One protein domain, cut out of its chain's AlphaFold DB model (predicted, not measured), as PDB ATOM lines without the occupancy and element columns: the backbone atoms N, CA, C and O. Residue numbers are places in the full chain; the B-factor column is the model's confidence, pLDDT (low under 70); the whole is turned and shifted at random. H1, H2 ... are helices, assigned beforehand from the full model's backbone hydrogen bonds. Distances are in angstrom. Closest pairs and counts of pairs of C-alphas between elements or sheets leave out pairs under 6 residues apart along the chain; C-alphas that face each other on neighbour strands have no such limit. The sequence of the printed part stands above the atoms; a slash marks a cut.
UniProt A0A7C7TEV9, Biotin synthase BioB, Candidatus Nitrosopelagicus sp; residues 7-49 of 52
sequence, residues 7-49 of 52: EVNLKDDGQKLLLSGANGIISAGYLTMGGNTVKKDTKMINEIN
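AT A GLANCE: This is residues 7 to 49 of the 52 residues of the protein "Biotin synthase BioB" of Candidatus Nitrosopelagicus sp (UniProt A0A7C7TEV9). Little here is regular structure: a short helix, H1, and a longer one, H2, are joined by a long loop, residues 20 to 37, which runs out to Thr 32 and folds back to H2. The printed part has 43 residues, 16 of them in these two named helices, with no named strand; the class is all helix. It is compact, with a radius of gyration of the C-alphas of 10.2 A, and elongated, spanning 29 by 19 by 18 A.

IN THESE COORDINATES: Start at Glu 7, C-alpha (212.270, 212.241, 195.388). At C-alpha 14, (208.025, 206.084, 191.940), H1 begins and runs through residues 14 to 19. Beyond the loop, find H2, residues 38 to 47, 14.2 A from first to last C-alpha, ending at (196.717, 206.440, 190.844).

HOW THE PARTS SIT: H1 and H2 only just touch, with 3 pairs of C-alphas within 8 A; look at Gln 15 and Met 44, whose C-alphas are the closest, 6.7 A apart. The helices run the same way at a steep tilt of 40 degrees. In both, every O i to N i+4 pair is within hydrogen-bond range.

THE WHOLE: The C-alphas of Thr 32 and Asn 49 are the two farthest apart, 30.2 A. The link from H1 to H2 is long, 18 residues, and the printed part has no cut. Check the B-factor column at residues 10 to 12, where pLDDT is under 70; the mean of the printed part is 83.1.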
ATOM      1  N   GLU A   7     212.786 210.967 195.891       73.25
ATOM      2  CA  GLU A   7     212.270 212.241 195.388       73.25
ATOM      3  C   GLU A   7     213.320 213.360 195.357       73.25
ATOM      4  O   GLU A   7     213.112 214.366 194.685       73.25
ATOM      5  N   VAL A   8     214.454 213.186 196.048       73.31
ATOM      6  CA  VAL A   8     215.580 214.134 196.014       73.31
ATOM      7  C   VAL A   8     216.331 214.062 194.680       73.31
ATOM      8  O   VAL A   8     216.795 215.083 194.180       73.31
ATOM      9  N   ASN A   9     216.442 212.864 194.092       70.31
ATOM     10  CA  ASN A   9     217.258 212.616 192.895       70.31
ATOM     11  C   ASN A   9     216.444 212.208 191.660       70.31
ATOM     12  O   ASN A   9     216.934 212.303 190.538       70.31
ATOM     13  N   LEU A  10     215.206 211.753 191.846       65.06
ATOM     14  CA  LEU A  10     214.280 211.433 190.768       65.06
ATOM     15  C   LEU A  10     213.178 212.487 190.763       65.06
ATOM     16  O   LEU A  10     212.647 212.834 191.818       65.06
ATOM     17  N   LYS A  11     212.774 212.945 189.573       65.88
ATOM     18  CA  LYS A  11     211.496 213.650 189.384       65.88
ATOM     19  C   LYS A  11     210.348 212.651 189.605       65.88
ATOM     20  O   LYS A  11     209.694 212.237 188.666       65.88
ATOM     21  N   ASP A  12     210.177 212.216 190.849       63.09
ATOM     22  CA  ASP A  12     209.114 211.350 191.370       63.09
ATOM     23  C   ASP A  12     208.709 210.153 190.477       63.09
ATOM     24  O   ASP A  12     207.534 209.818 190.360       63.09
ATOM     25  N   ASP A  13     209.684 209.445 189.892       74.25
ATOM     26  CA  ASP A  13     209.476 208.239 189.061       74.25
ATOM     27  C   ASP A  13     209.016 206.992 189.861       74.25
ATOM     28  O   ASP A  13     209.168 205.848 189.421       74.25
ATOM     29  N   GLY A  14     208.449 207.178 191.060       79.88
ATOM     30  CA  GLY A  14     208.025 206.084 191.940       79.88
ATOM     31  C   GLY A  14     207.028 205.134 191.271       79.88
ATOM     32  O   GLY A  14     207.171 203.919 191.390       79.88
ATOM     33  N   GLN A  15     206.095 205.671 190.481       85.75
ATOM     34  CA  GLN A  15     205.119 204.877 189.723       85.75
ATOM     35  C   GLN A  15     205.796 203.941 188.721       85.75
ATOM     36  O   GLN A  15     205.489 202.752 188.666       85.75
ATOM     37  N   LYS A  16     206.766 204.458 187.961       86.25
ATOM     38  CA  LYS A  16     207.499 203.675 186.964       86.25
ATOM     39  C   LYS A  16     208.289 202.548 187.617       86.25
ATOM     40  O   LYS A  16     208.304 201.438 187.093       86.25
ATOM     41  N   LEU A  17     208.917 202.812 188.763       86.19
ATOM     42  CA  LEU A  17     209.651 201.800 189.522       86.19
ATOM     43  C   LEU A  17     208.724 200.694 190.047       86.19
ATOM     44  O   LEU A  17     209.083 199.520 189.957       86.19
ATOM     45  N   LEU A  18     207.532 201.050 190.539       87.94
ATOM     46  CA  LEU A  18     206.524 200.080 190.977       87.94
ATOM     47  C   LEU A  18     206.037 199.212 189.806       87.94
ATOM     48  O   LEU A  18     206.076 197.986 189.883       87.94
ATOM     49  N   LEU A  19     205.703 199.831 188.672       86.38
ATOM     50  CA  LEU A  19     205.292 199.113 187.458       86.38
ATOM     51  C   LEU A  19     206.413 198.258 186.844       86.38
ATOM     52  O   LEU A  19     206.134 197.262 186.185       86.38
ATOM     53  N   SER A  20     207.682 198.605 187.084       88.38
ATOM     54  CA  SER A  20     208.845 197.838 186.607       88.38
ATOM     55  C   SER A  20     209.189 196.631 187.494       88.38
ATOM     56  O   SER A  20     210.224 196.000 187.289       88.38
ATOM     57  N   GLY A  21     208.353 196.310 188.489       85.31
ATOM     58  CA  GLY A  21     208.491 195.119 189.333       85.31
ATOM     59  C   GLY A  21     208.817 195.401 190.800       85.31
ATOM     60  O   GLY A  21     208.935 194.461 191.589       85.31
ATOM     61  N   ALA A  22     208.950 196.664 191.216       88.69
ATOM     62  CA  ALA A  22     209.025 196.964 192.640       88.69
ATOM     63  C   ALA A  22     207.646 196.790 193.301       88.69
ATOM     64  O   ALA A  22     206.651 197.346 192.868       88.69
ATOM     65  N   ASN A  23     207.602 196.053 194.407       86.56
ATOM     66  CA  ASN A  23     206.367 195.646 195.088       86.56
ATOM     67  C   ASN A  23     206.237 196.212 196.512       86.56
ATOM     68  O   ASN A  23     205.603 195.617 197.377       86.56
ATOM     69  N   GLY A  24     206.930 197.307 196.808       86.56
ATOM     70  CA  GLY A  24     206.887 197.899 198.136       86.56
ATOM     71  C   GLY A  24     207.633 199.215 198.185       86.56
ATOM     72  O   GLY A  24     208.612 199.402 197.457       86.56
ATOM     73  N   ILE A  25     207.184 200.098 199.065       86.94
ATOM     74  CA  ILE A  25     207.674 201.464 199.213       86.94
ATOM     75  C   ILE A  25     207.995 201.739 200.685       86.94
ATOM     76  O   ILE A  25     207.324 201.225 201.578       86.94
ATOM     77  N   ILE A  26     209.038 202.520 200.940       86.19
ATOM     78  CA  ILE A  26     209.306 203.129 202.243       86.19
ATOM     79  C   ILE A  26     208.882 204.589 202.122       86.19
ATOM     80  O   ILE A  26     209.507 205.350 201.383       86.19
ATOM     81  N   SER A  27     207.805 204.946 202.815       84.56
ATOM     82  CA  SER A  27     207.275 206.310 202.848       84.56
ATOM     83  C   SER A  27     207.927 207.161 203.930       84.56
ATOM     84  O   SER A  27     208.521 206.643 204.872       84.56
ATOM     85  N   ALA A  28     207.763 208.480 203.810       83.06
ATOM     86  CA  ALA A  28     208.491 209.495 204.563       83.06
ATOM     87  C   ALA A  28     209.992 209.437 204.252       83.06
ATOM     88  O   ALA A  28     210.377 209.534 203.090       83.06
ATOM     89  N   GLY A  29     210.835 209.321 205.271       81.25
ATOM     90  CA  GLY A  29     212.285 209.282 205.127       81.25
ATOM     91  C   GLY A  29     212.871 207.878 205.214       81.25
ATOM     92  O   GLY A  29     212.208 206.915 205.600       81.25
ATOM     93  N   TYR A  30     214.158 207.777 204.903       81.50
ATOM     94  CA  TYR A  30     214.957 206.590 205.182       81.50
ATOM     95  C   TYR A  30     216.336 207.005 205.700       81.50
ATOM     96  O   TYR A  30     217.047 207.774 205.054       81.50
ATOM     97  N   LEU A  31     216.717 206.481 206.868       82.94
ATOM     98  CA  LEU A  31     217.944 206.850 207.585       82.94
ATOM     99  C   LEU A  31     218.009 208.365 207.866       82.94
ATOM    100  O   LEU A  31     217.221 208.871 208.658       82.94
ATOM    101  N   THR A  32     218.944 209.080 207.238       82.31
ATOM    102  CA  THR A  32     219.132 210.534 207.373       82.31
ATOM    103  C   THR A  32     218.457 211.329 206.258       82.31
ATOM    104  O   THR A  32     218.525 212.557 206.254       82.31
ATOM    105  N   MET A  33     217.820 210.648 205.303       81.81
ATOM    106  CA  MET A  33     217.128 211.281 204.187       81.81
ATOM    107  C   MET A  33     215.668 211.524 204.552       81.81
ATOM    108  O   MET A  33     214.989 210.628 205.060       81.81
ATOM    109  N   GLY A  34     215.178 212.731 204.262       79.69
ATOM    110  CA  GLY A  34     213.741 212.993 204.231       79.69
ATOM    111  C   GLY A  34     213.061 212.223 203.099       79.69
ATOM    112  O   GLY A  34     213.720 211.521 202.332       79.69
ATOM    113  N   GLY A  35     211.745 212.372 202.983       83.50
ATOM    114  CA  GLY A  35     211.092 212.030 201.731       83.50
ATOM    115  C   GLY A  35     209.595 212.227 201.681       83.50
ATOM    116  O   GLY A  35     209.036 212.994 202.471       83.50
ATOM    117  N   ASN A  36     208.958 211.622 200.677       85.62
ATOM    118  CA  ASN A  36     207.550 211.872 200.383       85.62
ATOM    119  C   ASN A  36     206.657 211.545 201.584       85.62
ATOM    120  O   ASN A  36     206.789 210.506 202.221       85.62
ATOM    121  N   THR A  37     205.685 212.412 201.874       88.00
ATOM    122  CA  THR A  37     204.697 212.119 202.919       88.00
ATOM    123  C   THR A  37     203.923 210.844 202.590       88.00
ATOM    124  O   THR A  37     203.656 210.562 201.421       88.00
ATOM    125  N   VAL A  38     203.482 210.116 203.622       86.94
ATOM    126  CA  VAL A  38     202.644 208.913 203.458       86.94
ATOM    127  C   VAL A  38     201.449 209.205 202.551       86.94
ATOM    128  O   VAL A  38     201.203 208.475 201.606       86.94
ATOM    129  N   LYS A  39     200.775 210.347 202.747       89.50
ATOM    130  CA  LYS A  39     199.641 210.767 201.910       89.50
ATOM    131  C   LYS A  39     199.993 210.858 200.422       89.50
ATOM    132  O   LYS A  39     199.172 210.500 199.579       89.50
ATOM    133  N   LYS A  40     201.181 211.367 200.091       88.12
ATOM    134  CA  LYS A  40     201.635 211.499 198.704       88.12
ATOM    135  C   LYS A  40     201.941 210.129 198.095       88.12
ATOM    136  O   LYS A  40     201.526 209.873 196.971       88.12
ATOM    137  N   ASP A  41     202.585 209.248 198.854       88.44
ATOM    138  CA  ASP A  41     202.880 207.881 198.416       88.44
ATOM    139  C   ASP A  41     201.610 207.030 198.266       88.44
ATOM    140  O   ASP A  41     201.444 206.361 197.251       88.44
ATOM    141  N   THR A  42     200.657 207.125 199.194       88.44
ATOM    142  CA  THR A  42     199.354 206.455 199.070       88.44
ATOM    143  C   THR A  42     198.584 206.957 197.847       88.44
ATOM    144  O   THR A  42     198.033 206.161 197.093       88.44
ATOM    145  N   LYS A  43     198.580 208.274 197.588       90.00
ATOM    146  CA  LYS A  43     197.953 208.833 196.378       90.00
ATOM    147  C   LYS A  43     198.601 208.282 195.108       90.00
ATOM    148  O   LYS A  43     197.889 207.902 194.189       90.00
ATOM    149  N   MET A  44     199.931 208.200 195.086       87.88
ATOM    150  CA  MET A  44     200.686 207.643 193.967       87.88
ATOM    151  C   MET A  44     200.298 206.190 193.677       87.88
ATOM    152  O   MET A  44     200.101 205.854 192.513       87.88
ATOM    153  N   ILE A  45     200.213 205.344 194.709       88.56
ATOM    154  CA  ILE A  45     199.856 203.922 194.577       88.56
ATOM    155  C   ILE A  45     198.419 203.772 194.067       88.56
ATOM    156  O   ILE A  45     198.173 202.986 193.150       88.56
ATOM    157  N   ASN A  46     197.493 204.570 194.607       87.56
ATOM    158  CA  ASN A  46     196.096 204.579 194.175       87.56
ATOM    159  C   ASN A  46     195.953 205.006 192.706       87.56
ATOM    160  O   ASN A  46     195.161 204.423 191.975       87.56
ATOM    161  N   GLU A  47     196.737 205.986 192.244       88.25
ATOM    162  CA  GLU A  47     196.717 206.440 190.844       88.25
ATOM    163  C   GLU A  47     197.120 205.341 189.844       88.25
ATOM    164  O   GLU A  47     196.667 205.365 188.701       88.25
ATOM    165  N   ILE A  48     197.935 204.369 190.266       87.38
ATOM    166  CA  ILE A  48     198.373 203.237 189.432       87.38
ATOM    167  C   ILE A  48     197.651 201.921 189.752       87.38
ATOM    168  O   ILE A  48     198.024 200.886 189.205       87.38
ATOM    169  N   ASN A  49     196.606 201.957 190.589       82.94
ATOM    170  CA  ASN A  49     195.777 200.806 190.972       82.94
ATOM    171  C   ASN A  49     196.577 199.603 191.516       82.94
ATOM    172  O   ASN A  49     196.232 198.454 191.242       82.94
TER     173      ASN A  49